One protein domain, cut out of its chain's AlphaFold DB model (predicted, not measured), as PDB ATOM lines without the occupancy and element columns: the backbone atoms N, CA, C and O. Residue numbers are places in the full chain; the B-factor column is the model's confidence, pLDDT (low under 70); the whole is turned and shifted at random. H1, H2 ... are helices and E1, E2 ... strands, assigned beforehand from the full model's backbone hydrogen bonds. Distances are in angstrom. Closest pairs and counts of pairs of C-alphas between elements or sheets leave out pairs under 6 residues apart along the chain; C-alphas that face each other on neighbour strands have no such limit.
ATOM      1  N   GLU A   6     -20.549 -25.251  29.340       50.00
ATOM      2  CA  GLU A   6     -20.943 -26.625  29.635       50.00
ATOM      3  C   GLU A   6     -20.790 -26.882  31.138       50.00
ATOM      4  O   GLU A   6     -19.685 -26.838  31.681       50.00
ATOM      5  N   PHE A   7     -21.900 -27.167  31.816       54.53
ATOM      6  CA  PHE A   7     -21.887 -27.728  33.168       54.53
ATOM      7  C   PHE A   7     -22.277 -29.202  33.073       54.53
ATOM      8  O   PHE A   7     -23.457 -29.511  33.187       54.53
ATOM      9  N   ASN A   8     -21.285 -30.069  32.823       67.56
ATOM     10  CA  ASN A   8     -21.291 -31.541  32.676       67.56
ATOM     11  C   ASN A   8     -22.371 -32.213  31.795       67.56
ATOM     12  O   ASN A   8     -22.033 -33.168  31.107       67.56
ATOM     13  N   ASP A   9     -23.600 -31.710  31.721       83.75
ATOM     14  CA  ASP A   9     -24.671 -32.168  30.832       83.75
ATOM     15  C   ASP A   9     -25.565 -31.028  30.298       83.75
ATOM     16  O   ASP A   9     -26.406 -31.269  29.432       83.75
ATOM     17  N   PHE A  10     -25.388 -29.785  30.767       88.25
ATOM     18  CA  PHE A  10     -26.218 -28.639  30.374       88.25
ATOM     19  C   PHE A  10     -25.476 -27.631  29.501       88.25
ATOM     20  O   PHE A  10     -24.313 -27.306  29.747       88.25
ATOM     21  N   ILE A  11     -26.205 -27.097  28.525       90.31
ATOM     22  CA  ILE A  11     -25.785 -26.067  27.583       90.31
ATOM     23  C   ILE A  11     -26.558 -24.790  27.913       90.31
ATOM     24  O   ILE A  11     -27.781 -24.817  28.023       90.31
ATOM     25  N   THR A  12     -25.851 -23.667  28.037       91.19
ATOM     26  CA  THR A  12     -26.457 -22.324  28.001       91.19
ATOM     27  C   THR A  12     -26.142 -21.680  26.654       91.19
ATOM     28  O   THR A  12     -25.000 -21.770  26.202       91.19
ATOM     29  N   SER A  13     -27.138 -21.092  25.989       90.19
ATOM     30  CA  SER A  13     -27.014 -20.603  24.611       90.19
ATOM     31  C   SER A  13     -28.023 -19.500  24.294       90.19
ATOM     32  O   SER A  13     -29.190 -19.598  24.656       90.19
ATOM     33  N   ASP A  14     -27.613 -18.495  23.521       91.12
ATOM     34  CA  ASP A  14     -28.528 -17.494  22.943       91.12
ATOM     35  C   ASP A  14     -29.309 -18.044  21.730       91.12
ATOM     36  O   ASP A  14     -30.156 -17.361  21.155       91.12
ATOM     37  N   GLN A  15     -28.982 -19.259  21.277       90.00
ATOM     38  CA  GLN A  15     -29.669 -19.928  20.176       90.00
ATOM     39  C   GLN A  15     -30.737 -20.891  20.706       90.00
ATOM     40  O   GLN A  15     -30.466 -21.623  21.662       90.00
ATOM     41  N   PRO A  16     -31.921 -20.937  20.069       89.44
ATOM     42  CA  PRO A  16     -33.000 -21.815  20.495       89.44
ATOM     43  C   PRO A  16     -32.642 -23.296  20.282       89.44
ATOM     44  O   PRO A  16     -32.212 -23.649  19.177       89.44
ATOM     45  N   PRO A  17     -32.878 -24.183  21.269       89.62
ATOM     46  CA  PRO A  17     -32.712 -25.618  21.076       89.62
ATOM     47  C   PRO A  17     -33.738 -26.123  20.061       89.62
ATOM     48  O   PRO A  17     -34.912 -25.753  20.121       89.62
ATOM     49  N   ALA A  18     -33.303 -26.943  19.103       88.81
ATOM     50  CA  ALA A  18     -34.150 -27.516  18.053       88.81
ATOM     51  C   ALA A  18     -34.991 -26.474  17.273       88.81
ATOM     52  O   ALA A  18     -36.042 -26.800  16.726       88.81
ATOM     53  N   GLY A  19     -34.545 -25.211  17.221       88.12
ATOM     54  CA  GLY A  19     -35.273 -24.118  16.566       88.12
ATOM     55  C   GLY A  19     -36.512 -23.612  17.319       88.12
ATOM     56  O   GLY A  19     -37.246 -22.785  16.774       88.12
ATOM     57  N   ILE A  20     -36.740 -24.062  18.558       90.75
ATOM     58  CA  ILE A  20     -37.918 -23.732  19.369       90.75
ATOM     59  C   ILE A  20     -37.857 -22.279  19.850       90.75
ATOM     60  O   ILE A  20     -37.027 -21.900  20.679       90.75
ATOM     61  N   LYS A  21     -38.787 -21.453  19.373       88.81
ATOM     62  CA  LYS A  21     -38.898 -20.047  19.782       88.81
ATOM     63  C   LYS A  21     -39.971 -19.884  20.845       88.81
ATOM     64  O   LYS A  21     -41.083 -20.374  20.670       88.81
ATOM     65  N   MET A  22     -39.645 -19.168  21.917       88.25
ATOM     66  CA  MET A  22     -40.649 -18.835  22.921       88.25
ATOM     67  C   MET A  22     -41.669 -17.837  22.360       88.25
ATOM     68  O   MET A  22     -41.273 -16.867  21.702       88.25
ATOM     69  N   PRO A  23     -42.974 -18.039  22.612       82.81
ATOM     70  CA  PRO A  23     -43.993 -17.058  22.272       82.81
ATOM     71  C   PRO A  23     -43.748 -15.735  23.007       82.81
ATOM     72  O   PRO A  23     -43.492 -15.731  24.210       82.81
ATOM     73  N   ALA A  24     -43.892 -14.604  22.309       80.62
ATOM     74  CA  ALA A  24     -43.667 -13.268  22.881       80.62
ATOM     75  C   ALA A  24     -44.536 -12.983  24.122       80.62
ATOM     76  O   ALA A  24     -44.110 -12.285  25.037       80.62
ATOM     77  N   LEU A  25     -45.735 -13.566  24.166       73.69
ATOM     78  CA  LEU A  25     -46.665 -13.472  25.288       73.69
ATOM     79  C   LEU A  25     -46.041 -13.898  26.624       73.69
ATOM     80  O   LEU A  25     -46.336 -13.310  27.660       73.69
ATOM     81  N   VAL A  26     -45.174 -14.910  26.611       76.06
ATOM     82  CA  VAL A  26     -44.541 -15.410  27.834       76.06
ATOM     83  C   VAL A  26     -43.677 -14.318  28.480       76.06
ATOM     84  O   VAL A  26     -43.691 -14.160  29.700       76.06
ATOM     85  N   GLY A  27     -42.998 -13.505  27.663       81.69
ATOM     86  CA  GLY A  27     -42.294 -12.307  28.126       81.69
ATOM     87  C   GLY A  27     -43.246 -11.229  28.651       81.69
ATOM     88  O   GLY A  27     -42.997 -10.664  29.707       81.69
ATOM     89  N   GLN A  28     -44.388 -11.013  27.988       81.69
ATOM     90  CA  GLN A  28     -45.377 -10.009  28.411       81.69
ATOM     91  C   GLN A  28     -45.968 -10.294  29.799       81.69
ATOM     92  O   GLN A  28     -46.180  -9.362  30.574       81.69
ATOM     93  N   LEU A  29     -46.221 -11.565  30.133       82.00
ATOM     94  CA  LEU A  29     -46.671 -11.943  31.477       82.00
ATOM     95  C   LEU A  29     -45.614 -11.593  32.533       82.00
ATOM     96  O   LEU A  29     -45.938 -11.017  33.571       82.00
ATOM     97  N   TYR A  30     -44.353 -11.916  32.261       87.50
ATOM     98  CA  TYR A  30     -43.256 -11.600  33.167       87.50
ATOM     99  C   TYR A  30     -43.060 -10.086  33.334       87.50
ATOM    100  O   TYR A  30     -42.939  -9.604  34.462       87.50
ATOM    101  N   ASP A  31     -43.143  -9.315  32.249       87.38
ATOM    102  CA  ASP A  31     -43.099  -7.847  32.274       87.38
ATOM    103  C   ASP A  31     -44.260  -7.249  33.085       87.38
ATOM    104  O   ASP A  31     -44.090  -6.287  33.839       87.38
ATOM    105  N   ALA A  32     -45.456  -7.833  32.973       84.38
ATOM    106  CA  ALA A  32     -46.615  -7.417  33.752       84.38
ATOM    107  C   ALA A  32     -46.413  -7.652  35.258       84.38
ATOM    108  O   ALA A  32     -46.696  -6.758  36.062       84.38
ATOM    109  N   ILE A  33     -45.905  -8.829  35.638       85.19
ATOM    110  CA  ILE A  33     -45.629  -9.183  37.037       85.19
ATOM    111  C   ILE A  33     -44.526  -8.285  37.602       85.19
ATOM    112  O   ILE A  33     -44.716  -7.638  38.632       85.19
ATOM    113  N   THR A  34     -43.385  -8.187  36.915       87.94
ATOM    114  CA  THR A  34     -42.251  -7.356  37.351       87.94
ATOM    115  C   THR A  34     -42.627  -5.878  37.441       87.94
ATOM    116  O   THR A  34     -42.303  -5.219  38.430       87.94
ATOM    117  N   GLY A  35     -43.383  -5.352  36.473       86.38
ATOM    118  CA  GLY A  35     -43.869  -3.974  36.487       86.38
ATOM    119  C   GLY A  35     -44.845  -3.677  37.629       86.38
ATOM    120  O   GLY A  35     -44.826  -2.575  38.187       86.38
ATOM    121  N   ALA A  36     -45.693  -4.637  38.011       83.19
ATOM    122  CA  ALA A  36     -46.584  -4.497  39.162       83.19
ATOM    123  C   ALA A  36     -45.812  -4.516  40.492       83.19
ATOM    124  O   ALA A  36     -46.046  -3.665  41.354       83.19
ATOM    125  N   GLU A  37     -44.849  -5.424  40.635       86.69
ATOM    126  CA  GLU A  37     -44.004  -5.534  41.829       86.69
ATOM    127  C   GLU A  37     -43.101  -4.307  42.014       86.69
ATOM    128  O   GLU A  37     -42.993  -3.773  43.123       86.69
ATOM    129  N   ALA A  38     -42.554  -3.764  40.922       87.75
ATOM    130  CA  ALA A  38     -41.757  -2.541  40.946       87.75
ATOM    131  C   ALA A  38     -42.551  -1.332  41.479       87.75
ATOM    132  O   ALA A  38     -42.025  -0.552  42.275       87.75
ATOM    133  N   LYS A  39     -43.839  -1.194  41.120       85.62
ATOM    134  CA  LYS A  39     -44.724  -0.139  41.666       85.62
ATOM    135  C   LYS A  39     -44.924  -0.261  43.178       85.62
ATOM    136  O   LYS A  39     -45.188   0.738  43.841       85.62
ATOM    137  N   MET A  40     -44.804  -1.473  43.715       84.38
ATOM    138  CA  MET A  40     -44.888  -1.757  45.146       84.38
ATOM    139  C   MET A  40     -43.524  -1.702  45.851       84.38
ATOM    140  O   MET A  40     -43.466  -1.945  47.055       84.38
ATOM    141  N   GLY A  41     -42.442  -1.384  45.128       88.06
ATOM    142  CA  GLY A  41     -41.080  -1.350  45.662       88.06
ATOM    143  C   GLY A  41     -40.553  -2.726  46.074       88.06
ATOM    144  O   GLY A  41     -39.758  -2.813  47.008       88.06
ATOM    145  N   ARG A  42     -41.035  -3.797  45.432       87.94
ATOM    146  CA  ARG A  42     -40.669  -5.184  45.740       87.94
ATOM    147  C   ARG A  42     -39.699  -5.739  44.708       87.94
ATOM    148  O   ARG A  42     -39.706  -5.334  43.548       87.94
ATOM    149  N   GLU A  43     -38.867  -6.669  45.157       86.88
ATOM    150  CA  GLU A  43     -37.936  -7.390  44.299       86.88
ATOM    151  C   GLU A  43     -38.671  -8.469  43.497       86.88
ATOM    152  O   GLU A  43     -39.424  -9.267  44.055       86.88
ATOM    153  N   CYS A  44     -38.426  -8.491  42.189       90.06
ATOM    154  CA  CYS A  44     -38.922  -9.503  41.270       90.06
ATOM    155  C   CYS A  44     -37.845  -9.728  40.204       90.06
ATOM    156  O   CYS A  44     -37.481  -8.785  39.501       90.06
ATOM    157  N   SER A  45     -37.286 -10.932  40.142       91.62
ATOM    158  CA  SER A  45     -36.123 -11.244  39.303       91.62
ATOM    159  C   SER A  45     -36.094 -12.722  38.905       91.62
ATOM    160  O   SER A  45     -36.977 -13.495  39.282       91.62
ATOM    161  N   ASN A  46     -35.076 -13.126  38.145       91.81
ATOM    162  CA  ASN A  46     -34.764 -14.511  37.811       91.81
ATOM    163  C   ASN A  46     -35.945 -15.248  37.144       91.81
ATOM    164  O   ASN A  46     -36.242 -16.396  37.458       91.81
ATOM    165  N   GLY A  47     -36.635 -14.561  36.226       92.94
ATOM    166  CA  GLY A  47     -37.773 -15.109  35.494       92.94
ATOM    167  C   GLY A  47     -37.356 -16.083  34.399       92.94
ATOM    168  O   GLY A  47     -36.571 -15.728  33.517       92.94
ATOM    169  N   PHE A  48     -37.910 -17.291  34.393       93.69
ATOM    170  CA  PHE A  48     -37.746 -18.212  33.271       93.69
ATOM    171  C   PHE A  48     -38.956 -19.125  33.086       93.69
ATOM    172  O   PHE A  48     -39.729 -19.380  34.008       93.69
ATOM    173  N   VAL A  49     -39.089 -19.642  31.869       93.06
ATOM    174  CA  VAL A  49     -40.081 -20.660  31.509       93.06
ATOM    175  C   VAL A  49     -39.398 -21.977  31.235       93.06
ATOM    176  O   VAL A  49     -38.330 -21.988  30.630       93.06
ATOM    177  N   PHE A  50     -39.994 -23.073  31.692       91.31
ATOM    178  CA  PHE A  50     -39.405 -24.408  31.641       91.31
ATOM    179  C   PHE A  50     -40.475 -25.484  31.405       91.31
ATOM    180  O   PHE A  50     -41.661 -25.185  31.282       91.31
ATOM    181  N   GLY A  51     -40.052 -26.744  31.306       85.62
ATOM    182  CA  GLY A  51     -40.966 -27.886  31.352       85.62
ATOM    183  C   GLY A  51     -41.592 -28.265  30.008       85.62
ATOM    184  O   GLY A  51     -40.957 -28.196  28.952       85.62
ATOM    185  N   GLY A  52     -42.840 -28.741  30.053       82.50
ATOM    186  CA  GLY A  52     -43.507 -29.407  28.925       82.50
ATOM    187  C   GLY A  52     -43.787 -28.509  27.716       82.50
ATOM    188  O   GLY A  52     -43.940 -29.014  26.604       82.50
ATOM    189  N   ILE A  53     -43.785 -27.186  27.904       87.50
ATOM    190  CA  ILE A  53     -44.031 -26.202  26.843       87.50
ATOM    191  C   ILE A  53     -43.109 -26.386  25.632       87.50
ATOM    192  O   ILE A  53     -43.559 -26.277  24.491       87.50
ATOM    193  N   PHE A  54     -41.830 -26.696  25.856       90.12
ATOM    194  CA  PHE A  54     -40.860 -26.842  24.769       90.12
ATOM    195  C   PHE A  54     -41.239 -27.972  23.812       90.12
ATOM    196  O   PHE A  54     -41.017 -27.862  22.609       90.12
ATOM    197  N   ASN A  55     -41.867 -29.018  24.338       86.56
ATOM    198  CA  ASN A  55     -42.335 -30.152  23.565       86.56
ATOM    199  C   ASN A  55     -43.514 -29.781  22.659       86.56
ATOM    200  O   ASN A  55     -43.451 -29.979  21.446       86.56
ATOM    201  N   SER A  56     -44.539 -29.131  23.220       85.88
ATOM    202  CA  SER A  56     -45.671 -28.623  22.436       85.88
ATOM    203  C   SER A  56     -45.210 -27.671  21.332       85.88
ATOM    204  O   SER A  56     -45.606 -27.814  20.179       85.88
ATOM    205  N   LEU A  57     -44.306 -26.739  21.655       88.56
ATOM    206  CA  LEU A  57     -43.795 -25.779  20.678       88.56
ATOM    207  C   LEU A  57     -42.959 -26.438  19.578       88.56
ATOM    208  O   LEU A  57     -43.056 -26.029  18.422       88.56
ATOM    209  N   TYR A  58     -42.164 -27.461  19.907       89.88
ATOM    210  CA  TYR A  58     -41.424 -28.232  18.907       89.88
ATOM    211  C   TYR A  58     -42.357 -28.930  17.910       89.88
ATOM    212  O   TYR A  58     -42.087 -28.940  16.710       89.88
ATOM    213  N   GLN A  59     -43.489 -29.450  18.389       85.94
ATOM    214  CA  GLN A  59     -44.517 -30.079  17.554       85.94
ATOM    215  C   GLN A  59     -45.368 -29.070  16.764       85.94
ATOM    216  O   GLN A  59     -46.222 -29.466  15.970       85.94
ATOM    217  N   GLY A  60     -45.141 -27.765  16.952       84.75
ATOM    218  CA  GLY A  60     -45.960 -26.711  16.357       84.75
ATOM    219  C   GLY A  60     -47.353 -26.603  16.980       84.75
ATOM    220  O   GLY A  60     -48.244 -25.991  16.390       84.75
ATOM    221  N   GLU A  61     -47.555 -27.195  18.157       83.25
ATOM    222  CA  GLU A  61     -48.798 -27.091  18.907       83.25
ATOM    223  C   GLU A  61     -48.840 -25.798  19.723       83.25
ATOM    224  O   GLU A  61     -47.822 -25.271  20.182       83.25
ATOM    225  N   ALA A  62     -50.054 -25.292  19.947       77.62
ATOM    226  CA  ALA A  62     -50.251 -24.240  20.930       77.62
ATOM    227  C   ALA A  62     -49.904 -24.790  22.325       77.62
ATOM    228  O   ALA A  62     -50.340 -25.900  22.658       77.62
ATOM    229  N   PRO A  63     -49.158 -24.039  23.153       76.12
ATOM    230  CA  PRO A  63     -48.918 -24.454  24.523       76.12
ATOM    231  C   PRO A  63     -50.270 -24.563  25.234       76.12
ATOM    232  O   PRO A  63     -51.112 -23.680  25.103       76.12
ATOM    233  N   ARG A  64     -50.513 -25.674  25.932       70.00
ATOM    234  CA  ARG A  64     -51.741 -25.869  26.731       70.00
ATOM    235  C   ARG A  64     -51.552 -25.467  28.186       70.00
ATOM    236  O   ARG A  64     -52.512 -25.101  28.850       70.00
ATOM    237  N   ASP A  65     -50.311 -25.570  28.634       77.31
ATOM    238  CA  ASP A  65     -49.848 -25.293  29.980       77.31
ATOM    239  C   ASP A  65     -48.434 -24.711  29.874       77.31
ATOM    240  O   ASP A  65     -47.716 -24.943  28.890       77.31
ATOM    241  N   THR A  66     -48.043 -23.878  30.824       85.56
ATOM    242  CA  THR A  66     -46.737 -23.219  30.837       85.56
ATOM    243  C   THR A  66     -46.266 -23.060  32.261       85.56
ATOM    244  O   THR A  66     -46.862 -22.311  33.025       85.56
ATOM    245  N   ASP A  67     -45.140 -23.693  32.570       88.38
ATOM    246  CA  ASP A  67     -44.481 -23.532  33.854       88.38
ATOM    247  C   ASP A  67     -43.552 -22.314  33.810       88.38
ATOM    248  O   ASP A  67     -42.598 -22.247  33.023       88.38
ATOM    249  N   MET A  68     -43.820 -21.340  34.675       90.31
ATOM    250  CA  MET A  68     -43.002 -20.150  34.870       90.31
ATOM    251  C   MET A  68     -42.470 -20.122  36.298       90.31
ATOM    252  O   MET A  68     -43.201 -20.372  37.253       90.31
ATOM    253  N   MET A  69     -41.198 -19.769  36.459       91.38
ATOM    254  CA  MET A  69     -40.601 -19.533  37.768       91.38
ATOM    255  C   MET A  69     -40.076 -18.109  37.865       91.38
ATOM    256  O   MET A  69     -39.520 -17.584  36.901       91.38
ATOM    257  N   ILE A  70     -40.287 -17.487  39.024       91.94
ATOM    258  CA  ILE A  70     -39.914 -16.102  39.307       91.94
ATOM    259  C   ILE A  70     -39.391 -16.025  40.741       91.94
ATOM    260  O   ILE A  70     -40.044 -16.492  41.673       91.94
ATOM    261  N   CYS A  71     -38.254 -15.371  40.955       92.50
ATOM    262  CA  CYS A  71     -37.812 -15.023  42.298       92.50
ATOM    263  C   CYS A  71     -38.587 -13.799  42.792       92.50
ATOM    264  O   CYS A  71     -38.396 -12.687  42.297       92.50
ATOM    265  N   ASN A  72     -39.459 -14.008  43.781       92.25
ATOM    266  CA  ASN A  72     -40.165 -12.942  44.484       92.25
ATOM    267  C   ASN A  72     -40.359 -13.330  45.963       92.25
ATOM    268  O   ASN A  72     -41.360 -13.962  46.329       92.25
ATOM    269  N   PRO A  73     -39.417 -12.941  46.837       91.50
ATOM    270  CA  PRO A  73     -39.443 -13.344  48.239       91.50
ATOM    271  C   PRO A  73     -40.638 -12.786  49.024       91.50
ATOM    272  O   PRO A  73     -41.149 -13.445  49.932       91.50
ATOM    273  N   GLU A  74     -41.114 -11.581  48.690       90.88
ATOM    274  CA  GLU A  74     -42.250 -10.972  49.395       90.88
ATOM    275  C   GLU A  74     -43.556 -11.707  49.064       90.88
ATOM    276  O   GLU A  74     -44.371 -11.910  49.965       90.88
ATOM    277  N   MET A  75     -43.733 -12.184  47.826       88.50
ATOM    278  CA  MET A  75     -44.871 -13.036  47.459       88.50
ATOM    279  C   MET A  75     -44.901 -14.329  48.274       88.50
ATOM    280  O   MET A  75     -45.944 -14.673  48.837       88.50
ATOM    281  N   MET A 110     -51.004  -9.560  47.307       79.62
ATOM    282  CA  MET A 110     -50.438 -10.550  46.386       79.62
ATOM    283  C   MET A 110     -51.014 -10.419  44.974       79.62
ATOM    284  O   MET A 110     -50.385 -10.859  44.021       79.62
ATOM    285  N   MET A 111     -52.201  -9.820  44.839       69.00
ATOM    286  CA  MET A 111     -52.954  -9.740  43.590       69.00
ATOM    287  C   MET A 111     -53.041  -8.298  43.070       69.00
ATOM    288  O   MET A 111     -54.083  -7.652  43.219       69.00
ATOM    289  N   PRO A 112     -51.991  -7.741  42.440       55.97
ATOM    290  CA  PRO A 112     -52.188  -6.538  41.651       55.97
ATOM    291  C   PRO A 112     -53.059  -6.907  40.441       55.97
ATOM    292  O   PRO A 112     -52.592  -7.560  39.513       55.97
ATOM    293  N   TYR A 113     -54.337  -6.511  40.466       50.12
ATOM    294  CA  TYR A 113     -55.273  -6.680  39.350       50.12
ATOM    295  C   TYR A 113     -54.630  -6.215  38.036       50.12
ATOM    296  O   TYR A 113     -54.406  -5.018  37.833       50.12
ATOM    297  N   ASN A 114     -54.370  -7.159  37.133       58.06
ATOM    298  CA  ASN A 114     -54.116  -6.892  35.727       58.06
ATOM    299  C   ASN A 114     -55.292  -7.491  34.933       58.06
ATOM    300  O   ASN A 114     -55.582  -8.670  35.121       58.06
ATOM    301  N   PRO A 115     -55.993  -6.727  34.075       54.06
ATOM    302  CA  PRO A 115     -57.087  -7.266  33.259       54.06
ATOM    303  C   PRO A 115     -56.679  -8.461  32.384       54.06
ATOM    304  O   PRO A 115     -57.532  -9.279  32.049       54.06
ATOM    305  N   ASP A 116     -55.394  -8.579  32.049       56.78
ATOM    306  CA  ASP A 116     -54.869  -9.626  31.171       56.78
ATOM    307  C   ASP A 116     -54.394 -10.873  31.933       56.78
ATOM    308  O   ASP A 116     -54.035 -11.878  31.314       56.78
ATOM    309  N   VAL A 117     -54.383 -10.821  33.273       63.12
ATOM    310  CA  VAL A 117     -53.867 -11.888  34.131       63.12
ATOM    311  C   VAL A 117     -54.780 -12.072  35.344       63.12
ATOM    312  O   VAL A 117     -54.779 -11.268  36.276       63.12
ATOM    313  N   SER A 118     -55.538 -13.168  35.351       68.50
ATOM    314  CA  SER A 118     -56.392 -13.551  36.481       68.50
ATOM    315  C   SER A 118     -55.746 -14.685  37.266       68.50
ATOM    316  O   SER A 118     -55.395 -15.707  36.678       68.50
ATOM    317  N   TRP A 119     -55.608 -14.528  38.582       71.44
ATOM    318  CA  TRP A 119     -55.050 -15.545  39.481       71.44
ATOM    319  C   TRP A 119     -56.125 -16.066  40.422       71.44
ATOM    320  O   TRP A 119     -56.950 -15.293  40.910       71.44
ATOM    321  N   ASP A 120     -56.084 -17.363  40.708       68.44
ATOM    322  CA  ASP A 120     -56.933 -17.973  41.727       68.44
ATOM    323  C   ASP A 120     -56.116 -18.262  42.993       68.44
ATOM    324  O   ASP A 120     -55.337 -19.217  43.059       68.44
ATOM    325  N   ALA A 121     -56.294 -17.421  44.012       64.62
ATOM    326  CA  ALA A 121     -55.613 -17.560  45.296       64.62
ATOM    327  C   ALA A 121     -56.045 -18.813  46.083       64.62
ATOM    328  O   ALA A 121     -55.317 -19.245  46.982       64.62
ATOM    329  N   ASP A 122     -57.187 -19.426  45.759       66.31
ATOM    330  CA  ASP A 122     -57.621 -20.672  46.399       66.31
ATOM    331  C   ASP A 122     -56.880 -21.894  45.851       66.31
ATOM    332  O   ASP A 122     -56.715 -22.881  46.568       66.31
ATOM    333  N   ASN A 123     -56.313 -21.787  44.647       68.25
ATOM    334  CA  ASN A 123     -55.394 -22.778  44.083       68.25
ATOM    335  C   ASN A 123     -53.934 -22.584  44.521       68.25
ATOM    336  O   ASN A 123     -53.056 -23.325  44.076       68.25
ATOM    337  N   MET A 124     -53.658 -21.619  45.405       76.19
ATOM    338  CA  MET A 124     -52.319 -21.386  45.937       76.19
ATOM    339  C   MET A 124     -51.798 -22.625  46.672       76.19
ATOM    340  O   MET A 124     -52.361 -23.057  47.682       76.19
ATOM    341  N   LYS A 125     -50.655 -23.146  46.220       78.31
ATOM    342  CA  LYS A 125     -49.938 -24.227  46.901       78.31
ATOM    343  C   LYS A 125     -48.599 -23.722  47.407       78.31
ATOM    344  O   LYS A 125     -47.864 -23.059  46.682       78.31
ATOM    345  N   ILE A 126     -48.278 -24.052  48.654       80.50
ATOM    346  CA  ILE A 126     -46.965 -23.779  49.235       80.50
ATOM    347  C   ILE A 126     -46.191 -25.087  49.273       80.50
ATOM    348  O   ILE A 126     -46.631 -26.059  49.890       80.50
ATOM    349  N   HIS A 127     -45.035 -25.094  48.626       77.75
ATOM    350  CA  HIS A 127     -44.129 -26.230  48.611       77.75
ATOM    351  C   HIS A 127     -42.809 -25.841  49.269       77.75
ATOM    352  O   HIS A 127     -42.392 -24.688  49.233       77.75
ATOM    353  N   ALA A 128     -42.144 -26.816  49.879       70.25
ATOM    354  CA  ALA A 128     -40.766 -26.675  50.321       70.25
ATOM    355  C   ALA A 128     -39.916 -27.634  49.488       70.25
ATOM    356  O   ALA A 128     -40.092 -28.850  49.564       70.25
ATOM    357  N   GLY A 129     -39.027 -27.086  48.664       61.72
ATOM    358  CA  GLY A 129     -38.071 -27.857  47.881       61.72
ATOM    359  C   GLY A 129     -36.666 -27.710  48.450       61.72
ATOM    360  O   GLY A 129     -36.255 -26.621  48.846       61.72
ATOM    361  N   THR A 130     -35.893 -28.797  48.449       55.12
ATOM    362  CA  THR A 130     -34.504 -28.801  48.942       55.12
ATOM    363  C   THR A 130     -33.618 -27.778  48.230       55.12
ATOM    364  O   THR A 130     -32.750 -27.182  48.862       55.12
ATOM    365  N   ASN A 131     -33.864 -27.532  46.941       63.84
ATOM    366  CA  ASN A 131     -33.026 -26.654  46.120       63.84
ATOM    367  C   ASN A 131     -33.593 -25.237  45.988       63.84
ATOM    368  O   ASN A 131     -32.824 -24.287  45.884       63.84
ATOM    369  N   ILE A 132     -34.914 -25.074  46.075       65.38
ATOM    370  CA  ILE A 132     -35.614 -23.812  45.777       65.38
ATOM    371  C   ILE A 132     -36.119 -23.071  47.023       65.38
ATOM    372  O   ILE A 132     -36.569 -21.936  46.915       65.38
ATOM    373  N   GLY A 133     -35.978 -23.666  48.216       72.19
ATOM    374  CA  GLY A 133     -36.506 -23.098  49.459       72.19
ATOM    375  C   GLY A 133     -38.017 -23.286  49.560       72.19
ATOM    376  O   GLY A 133     -38.555 -24.266  49.030       72.19
ATOM    377  N   VAL A 134     -38.705 -22.371  50.247       81.81
ATOM    378  CA  VAL A 134     -40.166 -22.324  50.161       81.81
ATOM    379  C   VAL A 134     -40.548 -21.639  48.856       81.81
ATOM    380  O   VAL A 134     -39.966 -20.625  48.467       81.81
ATOM    381  N   CYS A 135     -41.532 -22.199  48.168       84.31
ATOM    382  CA  CYS A 135     -42.124 -21.593  46.993       84.31
ATOM    383  C   CYS A 135     -43.646 -21.595  47.088       84.31
ATOM    384  O   CYS A 135     -44.257 -22.388  47.812       84.31
ATOM    385  N   MET A 136     -44.243 -20.668  46.356       87.44
ATOM    386  CA  MET A 136     -45.679 -20.539  46.180       87.44
ATOM    387  C   MET A 136     -45.985 -20.766  44.704       87.44
ATOM    388  O   MET A 136     -45.466 -20.039  43.866       87.44
ATOM    389  N   GLN A 137     -46.842 -21.732  44.392       85.94
ATOM    390  CA  GLN A 137     -47.372 -21.934  43.047       85.94
ATOM    391  C   GLN A 137     -48.799 -21.394  42.965       85.94
ATOM    392  O   GLN A 137     -49.599 -21.597  43.884       85.94
ATOM    393  N   VAL A 138     -49.111 -20.722  41.859       83.88
ATOM    394  CA  VAL A 138     -50.453 -20.261  41.499       83.88
ATOM    395  C   VAL A 138     -50.683 -20.466  40.009       83.88
ATOM    396  O   VAL A 138     -49.790 -20.218  39.204       83.88
ATOM    397  N   THR A 139     -51.888 -20.883  39.638       83.69
ATOM    398  CA  THR A 139     -52.299 -20.939  38.234       83.69
ATOM    399  C   THR A 139     -52.880 -19.590  37.824       83.69
ATOM    400  O   THR A 139     -53.806 -19.066  38.454       83.69
ATOM    401  N   ALA A 140     -52.330 -19.027  36.756       78.69
ATOM    402  CA  ALA A 140     -52.792 -17.821  36.102       78.69
ATOM    403  C   ALA A 140     -53.520 -18.175  34.801       78.69
ATOM    404  O   ALA A 140     -53.063 -19.016  34.028       78.69
ATOM    405  N   ILE A 141     -54.631 -17.491  34.535       76.50
ATOM    406  CA  ILE A 141     -55.276 -17.498  33.222       76.50
ATOM    407  C   ILE A 141     -54.843 -16.230  32.493       76.50
ATOM    408  O   ILE A 141     -55.108 -15.121  32.966       76.50
ATOM    409  N   VAL A 142     -54.196 -16.404  31.343       72.56
ATOM    410  CA  VAL A 142     -53.736 -15.322  30.468       72.56
ATOM    411  C   VAL A 142     -54.546 -15.341  29.180       72.56
ATOM    412  O   VAL A 142     -54.683 -16.383  28.545       72.56
ATOM    413  N   MET A 143     -55.096 -14.200  28.772       66.50
ATOM    414  CA  MET A 143     -55.880 -14.110  27.537       66.50
ATOM    415  C   MET A 143     -54.986 -13.785  26.335       66.50
ATOM    416  O   MET A 143     -54.287 -12.779  26.316       66.50
ATOM    417  N   VAL A 144     -55.050 -14.620  25.296       58.12
ATOM    418  CA  VAL A 144     -54.220 -14.545  24.085       58.12
ATOM    419  C   VAL A 144     -55.121 -14.543  22.869       58.12
ATOM    420  O   VAL A 144     -55.743 -15.557  22.560       58.12
ATOM    421  N   GLU A 145     -55.243 -13.401  22.190       61.22
ATOM    422  CA  GLU A 145     -56.108 -13.275  21.002       61.22
ATOM    423  C   GLU A 145     -57.550 -13.782  21.256       61.22
ATOM    424  O   GLU A 145     -58.203 -14.349  20.380       61.22
ATOM    425  N   GLY A 146     -58.047 -13.619  22.489       62.41
ATOM    426  CA  GLY A 146     -59.365 -14.098  22.917       62.41
ATOM    427  C   GLY A 146     -59.427 -15.561  23.380       62.41
ATOM    428  O   GLY A 146     -60.513 -16.033  23.709       62.41
ATOM    429  N   LYS A 147     -58.300 -16.278  23.446       65.12
ATOM    430  CA  LYS A 147     -58.193 -17.640  23.996       65.12
ATOM    431  C   LYS A 147     -57.478 -17.623  25.346       65.12
ATOM    432  O   LYS A 147     -56.415 -17.029  25.464       65.12
ATOM    433  N   GLY A 148     -58.055 -18.275  26.352       67.38
ATOM    434  CA  GLY A 148     -57.410 -18.436  27.654       67.38
ATOM    435  C   GLY A 148     -56.266 -19.445  27.581       67.38
ATOM    436  O   GLY A 148     -56.433 -20.529  27.023       67.38
ATOM    437  N   HIS A 149     -55.125 -19.077  28.150       75.19
ATOM    438  CA  HIS A 149     -53.932 -19.897  28.303       75.19
ATOM    439  C   HIS A 149     -53.641 -20.076  29.791       75.19
ATOM    440  O   HIS A 149     -53.674 -19.097  30.540       75.19
ATOM    441  N   LEU A 150     -53.394 -21.313  30.219       80.88
ATOM    442  CA  LEU A 150     -53.035 -21.605  31.603       80.88
ATOM    443  C   LEU A 150     -51.524 -21.474  31.769       80.88
ATOM    444  O   LEU A 150     -50.751 -22.014  30.977       80.88
ATOM    445  N   VAL A 151     -51.124 -20.722  32.787       83.88
ATOM    446  CA  VAL A 151     -49.726 -20.549  33.166       83.88
ATOM    447  C   VAL A 151     -49.596 -20.821  34.651       83.88
ATOM    448  O   VAL A 151     -50.133 -20.077  35.470       83.88
ATOM    449  N   ASP A 152     -48.847 -21.850  35.003       87.31
ATOM    450  CA  ASP A 152     -48.476 -22.122  36.378       87.31
ATOM    451  C   ASP A 152     -47.258 -21.273  36.750       87.31
ATOM    452  O   ASP A 152     -46.147 -21.469  36.260       87.31
ATOM    453  N   VAL A 153     -47.472 -20.292  37.626       88.06
ATOM    454  CA  VAL A 153     -46.435 -19.377  38.105       88.06
ATOM    455  C   VAL A 153     -45.969 -19.826  39.481       88.06
ATOM    456  O   VAL A 153     -46.746 -19.885  40.434       88.06
ATOM    457  N   THR A 154     -44.678 -20.116  39.597       89.94
ATOM    458  CA  THR A 154     -44.019 -20.480  40.850       89.94
ATOM    459  C   THR A 154     -43.124 -19.340  41.326       89.94
ATOM    460  O   THR A 154     -42.106 -19.035  40.707       89.94
ATOM    461  N   PHE A 155     -43.477 -18.735  42.457       90.69
ATOM    462  CA  PHE A 155     -42.661 -17.742  43.149       90.69
ATOM    463  C   PHE A 155     -41.700 -18.412  44.128       90.69
ATOM    464  O   PHE A 155     -42.130 -19.223  44.952       90.69
ATOM    465  N   THR A 156     -40.418 -18.056  44.080       91.00
ATOM    466  CA  THR A 156     -39.376 -18.582  44.977       91.00
ATOM    467  C   THR A 156     -38.844 -17.512  45.934       91.00
ATOM    468  O   THR A 156     -38.827 -16.320  45.624       91.00
ATOM    469  N   GLU A 157     -38.387 -17.943  47.117       88.44
ATOM    470  CA  GLU A 157     -37.744 -17.072  48.122       88.44
ATOM    471  C   GLU A 157     -36.335 -16.616  47.737       88.44
ATOM    472  O   GLU A 157     -35.805 -15.673  48.323       88.44
ATOM    473  N   LYS A 158     -35.698 -17.320  46.805       87.50
ATOM    474  CA  LYS A 158     -34.334 -17.059  46.354       87.50
ATOM    475  C   LYS A 158     -34.223 -17.288  44.848       87.50
ATOM    476  O   LYS A 158     -35.000 -18.088  44.312       87.50
ATOM    477  N   PRO A 159     -33.247 -16.653  44.178       89.25
ATOM    478  CA  PRO A 159     -32.936 -16.964  42.794       89.25
ATOM    479  C   PRO A 159     -32.580 -18.441  42.656       89.25
ATOM    480  O   PRO A 159     -31.903 -19.010  43.520       89.25
ATOM    481  N   VAL A 160     -33.029 -19.045  41.565       83.62
ATOM    482  CA  VAL A 160     -32.721 -20.424  41.207       83.62
ATOM    483  C   VAL A 160     -32.114 -20.448  39.811       83.62
ATOM    484  O   VAL A 160     -32.319 -19.566  38.975       83.62
ATOM    485  N   THR A 161     -31.325 -21.469  39.544       85.31
ATOM    486  CA  THR A 161     -30.777 -21.703  38.214       85.31
ATOM    487  C   THR A 161     -31.545 -22.847  37.558       85.31
ATOM    488  O   THR A 161     -31.888 -23.810  38.244       85.31
ATOM    489  N   PRO A 162     -31.823 -22.793  36.242       87.31
ATOM    490  CA  PRO A 162     -32.589 -23.849  35.582       87.31
ATOM    491  C   PRO A 162     -32.086 -25.282  35.853       87.31
ATOM    492  O   PRO A 162     -32.913 -26.147  36.143       87.31
ATOM    493  N   PRO A 163     -30.762 -25.561  35.889       84.62
ATOM    494  CA  PRO A 163     -30.262 -26.890  36.242       84.62
ATOM    495  C   PRO A 163     -30.699 -27.413  37.618       84.62
ATOM    496  O   PRO A 163     -30.785 -28.622  37.804       84.62
ATOM    497  N   GLU A 164     -30.990 -26.539  38.586       80.88
ATOM    498  CA  GLU A 164     -31.399 -26.942  39.943       80.88
ATOM    499  C   GLU A 164     -32.834 -27.473  40.017       80.88
ATOM    500  O   GLU A 164     -33.186 -28.144  40.996       80.88
ATOM    501  N   ILE A 165     -33.649 -27.164  39.005       77.88
ATOM    502  CA  ILE A 165     -35.072 -27.515  38.939       77.88
ATOM    503  C   ILE A 165     -35.404 -28.486  37.806       77.88
ATOM    504  O   ILE A 165     -36.513 -29.019  37.758       77.88
ATOM    505  N   PHE A 166     -34.469 -28.713  36.883       81.19
ATOM    506  CA  PHE A 166     -34.668 -29.667  35.810       81.19
ATOM    507  C   PHE A 166     -34.902 -31.073  36.350       81.19
ATOM    508  O   PHE A 166     -34.310 -31.516  37.340       81.19
ATOM    509  N   THR A 167     -35.799 -31.791  35.678       68.25
ATOM    510  CA  THR A 167     -36.048 -33.187  36.010       68.25
ATOM    511  C   THR A 167     -34.897 -34.058  35.504       68.25
ATOM    512  O   THR A 167     -34.024 -33.624  34.754       68.25
ATOM    513  N   ARG A 168     -34.899 -35.340  35.884       65.81
ATOM    514  CA  ARG A 168     -33.929 -36.302  35.340       65.81
ATOM    515  C   ARG A 168     -34.153 -36.622  33.858       65.81
ATOM    516  O   ARG A 168     -33.285 -37.249  33.264       65.81
ATOM    517  N   ALA A 169     -35.302 -36.266  33.283       78.38
ATOM    518  CA  ALA A 169     -35.621 -36.571  31.896       78.38
ATOM    519  C   ALA A 169     -35.100 -35.447  30.983       78.38
ATOM    520  O   ALA A 169     -35.610 -34.332  31.080       78.38
ATOM    521  N   PRO A 170     -34.135 -35.706  30.077       82.88
ATOM    522  CA  PRO A 170     -33.543 -34.650  29.256       82.88
ATOM    523  C   PRO A 170     -34.564 -33.893  28.405       82.88
ATOM    524  O   PRO A 170     -34.446 -32.684  28.258       82.88
ATOM    525  N   ILE A 171     -35.598 -34.586  27.923       82.38
ATOM    526  CA  ILE A 171     -36.697 -34.041  27.112       82.38
ATOM    527  C   ILE A 171     -37.493 -32.903  27.774       82.38
ATOM    528  O   ILE A 171     -38.065 -32.067  27.081       82.38
ATOM    529  N   THR A 172     -37.547 -32.843  29.106       82.62
ATOM    530  CA  THR A 172     -38.212 -31.748  29.842       82.62
ATOM    531  C   THR A 172     -37.216 -30.793  30.498       82.62
ATOM    532  O   THR A 172     -37.613 -29.863  31.200       82.62
ATOM    533  N   SER A 173     -35.922 -30.993  30.254       88.00
ATOM    534  CA  SER A 173     -34.830 -30.218  30.837       88.00
ATOM    535  C   SER A 173     -34.391 -29.109  29.890       88.00
ATOM    536  O   SER A 173     -33.253 -29.088  29.418       88.00
ATOM    537  N   ALA A 174     -35.323 -28.201  29.604       92.38
ATOM    538  CA  ALA A 174     -35.078 -26.951  28.901       92.38
ATOM    539  C   ALA A 174     -35.760 -25.793  29.632       92.38
ATOM    540  O   ALA A 174     -36.851 -25.941  30.188       92.38
ATOM    541  N   ALA A 175     -35.098 -24.642  29.625       94.31
ATOM    542  CA  ALA A 175     -35.611 -23.386  30.128       94.31
ATOM    543  C   ALA A 175     -35.204 -22.221  29.230       94.31
ATOM    544  O   ALA A 175     -34.161 -22.244  28.572       94.31
ATOM    545  N   TYR A 176     -36.018 -21.174  29.258       94.75
ATOM    546  CA  TYR A 176     -35.770 -19.900  28.606       94.75
ATOM    547  C   TYR A 176     -35.790 -18.788  29.647       94.75
ATOM    548  O   TYR A 176     -36.807 -18.578  30.308       94.75
ATOM    549  N   ASN A 177     -34.665 -18.094  29.796       94.44
ATOM    550  CA  ASN A 177     -34.521 -16.965  30.701       94.44
ATOM    551  C   ASN A 177     -35.152 -15.715  30.075       94.44
ATOM    552  O   ASN A 177     -34.728 -15.261  29.012       94.44
ATOM    553  N   LEU A 178     -36.159 -15.165  30.751       92.81
ATOM    554  CA  LEU A 178     -36.955 -14.029  30.284       92.81
ATOM    555  C   LEU A 178     -36.219 -12.693  30.444       92.81
ATOM    556  O   LEU A 178     -36.530 -11.746  29.732       92.81
ATOM    557  N   GLU A 179     -35.221 -12.620  31.328       90.81
ATOM    558  CA  GLU A 179     -34.401 -11.422  31.530       90.81
ATOM    559  C   GLU A 179     -33.255 -11.337  30.518       90.81
ATOM    560  O   GLU A 179     -32.971 -10.271  29.972       90.81
ATOM    561  N   THR A 180     -32.568 -12.458  30.277       90.75
ATOM    562  CA  THR A 180     -31.372 -12.481  29.422       90.75
ATOM    563  C   THR A 180     -31.672 -12.881  27.982       90.75
ATOM    564  O   THR A 180     -30.836 -12.662  27.108       90.75
ATOM    565  N   GLY A 181     -32.826 -13.501  27.723       90.81
ATOM    566  CA  GLY A 181     -33.166 -14.083  26.425       90.81
ATOM    567  C   GLY A 181     -32.355 -15.334  26.070       90.81
ATOM    568  O   GLY A 181     -32.355 -15.747  24.911       90.81
ATOM    569  N   ALA A 182     -31.659 -15.925  27.045       93.19
ATOM    570  CA  ALA A 182     -30.829 -17.108  26.850       93.19
ATOM    571  C   ALA A 182     -31.598 -18.391  27.182       93.19
ATOM    572  O   ALA A 182     -32.428 -18.436  28.092       93.19
ATOM    573  N   TYR A 183     -31.269 -19.462  26.475       93.62
ATOM    574  CA  TYR A 183     -31.753 -20.808  26.733       93.62
ATOM    575  C   TYR A 183     -30.767 -21.569  27.615       93.62
ATOM    576  O   TYR A 183     -29.553 -21.412  27.488       93.62
ATOM    577  N   CYS A 184     -31.290 -22.441  28.469       93.75
ATOM    578  CA  CYS A 184     -30.526 -23.452  29.191       93.75
ATOM    579  C   CYS A 184     -31.190 -24.807  28.953       93.75
ATOM    580  O   CYS A 184     -32.391 -24.925  29.176       93.75
ATOM    581  N   TYR A 185     -30.465 -25.812  28.471       92.69
ATOM    582  CA  TYR A 185     -31.049 -27.121  28.163       92.69
ATOM    583  C   TYR A 185     -30.035 -28.258  28.279       92.69
ATOM    584  O   TYR A 185     -28.827 -28.042  28.200       92.69
ATOM    585  N   HIS A 186     -30.520 -29.481  28.486       91.88
ATOM    586  CA  HIS A 186     -29.677 -30.677  28.496       91.88
ATOM    587  C   HIS A 186     -29.076 -30.935  27.107       91.88
ATOM    588  O   HIS A 186     -29.769 -30.789  26.104       91.88
ATOM    589  N   LYS A 187     -27.816 -31.373  27.014       90.00
ATOM    590  CA  LYS A 187     -27.119 -31.609  25.731       90.00
ATOM    591  C   LYS A 187     -27.858 -32.574  24.792       90.00
ATOM    592  O   LYS A 187     -27.842 -32.388  23.580       90.00
ATOM    593  N   ASP A 188     -28.547 -33.557  25.370       90.31
ATOM    594  CA  ASP A 188     -29.319 -34.573  24.640       90.31
ATOM    595  C   ASP A 188     -30.753 -34.128  24.294       90.31
ATOM    596  O   ASP A 188     -31.448 -34.817  23.550       90.31
ATOM    597  N   PHE A 189     -31.196 -32.958  24.775       91.44
ATOM    598  CA  PHE A 189     -32.564 -32.459  24.599       91.44
ATOM    599  C   PHE A 189     -33.025 -32.491  23.136       91.44
ATOM    600  O   PHE A 189     -34.124 -32.948  22.841       91.44
ATOM    601  N   GLU A 190     -32.187 -32.026  22.203       91.00
ATOM    602  CA  GLU A 190     -32.570 -31.966  20.790       91.00
ATOM    603  C   GLU A 190     -32.791 -33.339  20.159       91.00
ATOM    604  O   GLU A 190     -33.640 -33.476  19.278       91.00
ATOM    605  N   ALA A 191     -31.986 -34.331  20.540       87.44
ATOM    606  CA  ALA A 191     -32.138 -35.687  20.037       87.44
ATOM    607  C   ALA A 191     -33.407 -36.313  20.622       87.44
ATOM    608  O   ALA A 191     -34.220 -36.869  19.880       87.44
ATOM    609  N   ASP A 192     -33.609 -36.130  21.925       88.44
ATOM    610  CA  ASP A 192     -34.756 -36.662  22.646       88.44
ATOM    611  C   ASP A 192     -36.070 -36.076  22.128       88.44
ATOM    612  O   ASP A 192     -37.006 -36.825  21.866       88.44
ATOM    613  N   ILE A 193     -36.144 -34.761  21.897       88.38
ATOM    614  CA  ILE A 193     -37.388 -34.109  21.449       88.38
ATOM    615  C   ILE A 193     -37.778 -34.470  20.021       88.38
ATOM    616  O   ILE A 193     -38.961 -34.529  19.701       88.38
ATOM    617  N   LYS A 194     -36.794 -34.789  19.176       86.69
ATOM    618  CA  LYS A 194     -37.016 -35.297  17.816       86.69
ATOM    619  C   LYS A 194     -37.545 -36.730  17.808       86.69
ATOM    620  O   LYS A 194     -38.304 -37.078  16.909       86.69
ATOM    621  N   ALA A 195     -37.107 -37.555  18.758       83.62
ATOM    622  CA  ALA A 195     -37.488 -38.962  18.859       83.62
ATOM    623  C   ALA A 195     -38.726 -39.194  19.741       83.62
ATOM    624  O   ALA A 195     -39.255 -40.305  19.777       83.62
ATOM    625  N   TRP A 196     -39.161 -38.179  20.484       77.31
ATOM    626  CA  TRP A 196     -40.251 -38.303  21.432       77.31
ATOM    627  C   TRP A 196     -41.609 -38.410  20.736       77.31
ATOM    628  O   TRP A 196     -41.981 -37.586  19.901       77.31
ATOM    629  N   GLU A 197     -42.382 -39.406  21.153       69.00
ATOM    630  CA  GLU A 197     -43.770 -39.595  20.750       69.00
ATOM    631  C   GLU A 197     -44.680 -39.300  21.946       69.00
ATOM    632  O   GLU A 197     -44.565 -39.938  22.999       69.00
ATOM    633  N   TYR A 198     -45.599 -38.340  21.789       60.72
ATOM    634  CA  TYR A 198     -46.629 -38.102  22.796       60.72
ATOM    635  C   TYR A 198     -47.521 -39.331  22.903       60.72
ATOM    636  O   TYR A 198     -48.159 -39.734  21.932       60.72
ATOM    637  N   ARG A 199     -47.604 -39.896  24.106       59.25
ATOM    638  CA  ARG A 199     -48.603 -40.908  24.439       59.25
ATOM    639  C   ARG A 199     -49.642 -40.255  25.346       59.25
ATOM    640  O   ARG A 199     -49.279 -39.853  26.454       59.25
ATOM    641  N   PRO A 200     -50.900 -40.103  24.901       49.62
ATOM    642  CA  PRO A 200     -51.964 -39.605  25.757       49.62
ATOM    643  C   PRO A 200     -52.067 -40.451  27.029       49.62
ATOM    644  O   PRO A 200     -51.956 -41.678  26.985       49.62
ATOM    645  N   PHE A 201     -52.320 -39.806  28.168       39.78
ATOM    646  CA  PHE A 201     -52.738 -40.523  29.371       39.78
ATOM    647  C   PHE A 201     -54.023 -41.303  29.059       39.78
ATOM    648  O   PHE A 201     -55.074 -40.701  28.853       39.78
ATOM    649  N   GLY A 202     -53.924 -42.633  29.009       48.94
ATOM    650  CA  GLY A 202     -55.045 -43.534  28.715       48.94
ATOM    651  C   GLY A 202     -54.812 -44.478  27.535       48.94
ATOM    652  O   GLY A 202     -55.397 -45.556  27.528       48.94
ATOM    653  N   ASP A 203     -53.902 -44.150  26.614       46.25
ATOM    654  CA  ASP A 203     -53.528 -45.042  25.511       46.25
ATOM    655  C   ASP A 203     -52.322 -45.894  25.924       46.25
ATOM    656  O   ASP A 203     -51.183 -45.695  25.494       46.25
ATOM    657  N   LEU A 204     -52.566 -46.843  26.829       54.66
ATOM    658  CA  LEU A 204     -51.654 -47.967  26.999       54.66
ATOM    659  C   LEU A 204     -51.874 -48.902  25.810       54.66
ATOM    660  O   LEU A 204     -52.967 -49.434  25.624       54.66
ATOM    661  N   ASP A 205     -50.839 -49.104  24.998       59.25
ATOM    662  CA  ASP A 205     -50.849 -50.219  24.061       59.25
ATOM    663  C   ASP A 205     -50.981 -51.548  24.839       59.25
ATOM    664  O   ASP A 205     -50.670 -51.639  26.032       59.25
ATOM    665  N   ALA A 206     -51.489 -52.589  24.171       66.56
ATOM    666  CA  ALA A 206     -51.788 -53.870  24.816       66.56
ATOM    667  C   ALA A 206     -50.562 -54.475  25.533       66.56
ATOM    668  O   ALA A 206     -50.704 -55.150  26.550       66.56
ATOM    669  N   GLU A 207     -49.355 -54.180  25.044       63.78
ATOM    670  CA  GLU A 207     -48.098 -54.654  25.619       63.78
ATOM    671  C   GLU A 207     -47.745 -53.924  26.930       63.78
ATOM    672  O   GLU A 207     -47.276 -54.536  27.896       63.78
ATOM    673  N   ALA A 208     -47.984 -52.612  27.002       61.50
ATOM    674  CA  ALA A 208     -47.799 -51.822  28.215       61.50
ATOM    675  C   ALA A 208     -48.827 -52.191  29.297       61.50
ATOM    676  O   ALA A 208     -48.480 -52.239  30.482       61.50
ATOM    677  N   GLN A 209     -50.060 -52.507  28.892       62.44
ATOM    678  CA  GLN A 209     -51.107 -52.978  29.796       62.44
ATOM    679  C   GLN A 209     -50.765 -54.349  30.403       62.44
ATOM    680  O   GLN A 209     -50.791 -54.498  31.626       62.44
ATOM    681  N   GLU A 210     -50.312 -55.307  29.589       65.88
ATOM    682  CA  GLU A 210     -49.889 -56.638  30.052       65.88
ATOM    683  C   GLU A 210     -48.717 -56.556  31.055       65.88
ATOM    684  O   GLU A 210     -48.702 -57.242  32.079       65.88
ATOM    685  N   LYS A 211     -47.758 -55.642  30.834       66.75
ATOM    686  CA  LYS A 211     -46.628 -55.412  31.757       66.75
ATOM    687  C   LYS A 211     -47.041 -54.780  33.089       66.75
ATOM    688  O   LYS A 211     -46.380 -55.032  34.101       66.75
ATOM    689  N   LEU A 212     -48.080 -53.946  33.108       55.31
ATOM    690  CA  LEU A 212     -48.608 -53.329  34.331       55.31
ATOM    691  C   LEU A 212     -49.447 -54.321  35.144       55.31
ATOM    692  O   LEU A 212     -49.298 -54.399  36.368       55.31
ATOM    693  N   GLU A 213     -50.251 -55.137  34.463       62.59
ATOM    694  CA  GLU A 213     -51.022 -56.227  35.065       62.59
ATOM    695  C   GLU A 213     -50.100 -57.304  35.661       62.59
ATOM    696  O   GLU A 213     -50.286 -57.706  36.812       62.59
ATOM    697  N   ALA A 214     -49.025 -57.678  34.957       63.66
ATOM    698  CA  ALA A 214     -48.014 -58.619  35.451       63.66
ATOM    699  C   ALA A 214     -47.257 -58.121  36.701       63.66
ATOM    700  O   ALA A 214     -46.726 -58.925  37.469       63.66
ATOM    701  N   LYS A 215     -47.216 -56.803  36.935       60.06
ATOM    702  CA  LYS A 215     -46.619 -56.184  38.133       60.06
ATOM    703  C   LYS A 215     -47.621 -55.976  39.276       60.06
ATOM    704  O   LYS A 215     -47.255 -55.394  40.295       60.06
ATOM    705  N   GLY A 216     -48.868 -56.433  39.128       43.22
ATOM    706  CA  GLY A 216     -49.917 -56.296  40.143       43.22
ATOM    707  C   GLY A 216     -50.418 -54.861  40.340       43.22
ATOM    708  O   GLY A 216     -51.113 -54.585  41.315       43.22
TER     709      GLY A 216
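What this domain is: This is residues 6 to 75 and 110 to 216 of the 222 residues of an uncharacterized protein of Micavibrio sp (UniProt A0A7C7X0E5). Picture one large, strongly twisted sheet of nine strands that curls round a single long helix, H1. The short helices H2, H3 and H4 only graze the sheet, and the last stretch runs out as an arm, with residues 205 to 211 standing free, of which 206 to 211 belong to H5. The printed part has 177 residues with five named helices and nine named strands, along the chain E1 H1 E2 H2 E3 E4 E5 E6 E7 H3 E8 E9 H4 H5; the class is mixed, helices and strands. The sheet is branched at E6 and mixed: E3 and E7 are parallel, and its other neighbour pairs are antiparallel. The whole is compact, with a radius of gyration of the C-alphas of 17.6 A, and spans 57 by 38 by 37 A, the arm adding to the length.

Where its parts are: Begin with the sheet at its longest strand, E6, residues 133 to 144: find C-alpha 133 at (-36.506, -23.098, 49.459), from where the strand runs 32.1 A to C-alpha 144. E7, residues 147 to 156, runs 28.2 A. Then look for E5 at residues 125 to 129, 12.4 A, and E4 at residues 117 to 119. E3 is residues 67 to 71, 13.7 A, and E2 is residues 45 to 50, 15.6 A. E8, residues 174 to 177, E9, residues 183 to 186, and E1, residues 10 to 13, are short. For H1, residues 24 to 39, find C-alpha 24 at (-43.667, -13.268, 22.881); from there the helix runs 22.9 A. H2 is residues 53 to 58, H3 residues 162 to 165, H4 residues 189 to 195, 10.0 A, and H5 residues 206 to 213, 10.5 A, ending with C-alpha 213 at (-51.022, -56.227, 35.065).

How they stand to each other: Look first at E5, E6 and E7, a meander, each strand the antiparallel neighbour of the one before; E5 and E6 are a hairpin, and so are E6 and E7. N 127 and O 135 are 2.9 A apart, and N 140 and O 151 are 2.8 A apart, both within hydrogen-bond range. E4, beside residues 140 to 142, and E5, beside residues 133 to 137, lie on one side of E6, and E7 on the other side; for E4, N 141 and O 118 are 2.9 A apart. On the other side of E7 from E6 is E3, parallel at 38 degrees, with N 68 and O 152 at 2.8 A. E3 and E2 are antiparallel, N 69 and O 48 at 2.9 A. E2 and E8 are antiparallel, N 176 and O 49 at 2.8 A. The hairpin E8 and E9 has N 175 and O 184 at 2.8 A, and the edge strand E1 is antiparallel to E9, N 11 and O 185 at 2.8 A. H1 is on the sheet, its closest C-alphas to E2 being those of Tyr 30 and Gly 47, 6.9 A apart. H3 comes closest to E8 at the C-alphas of Pro 162 and Ala 175, 6.3 A. H4 is only just on the sheet, with 5 pairs of C-alphas within 10 A. H2 and H4 are close but not clearly touching, at a steep tilt of 58 degrees, the same way; the C-alphas of Asn 55 and Ile 193 are 6.7 A apart. H5 is not on the sheet, and H4 and H5 are apart. In H1, H2, H4 and H5 every O i to N i+4 pair is within hydrogen-bond range; H3 is too short for such a pair.

The domain as a whole: The two C-alphas farthest apart are those of Lys 39 and Ala 214, 58.9 A. Residues 76 to 109 are not printed, and C-alphas 75 and 110 are 6.2 A apart across the cut, which falls in the link from E3 to E4. Of the links that are printed whole, none is long. The mean pLDDT of the printed part is 79.2; 47 residues are under 70, among them residues 111 to 118 and 197 to 216.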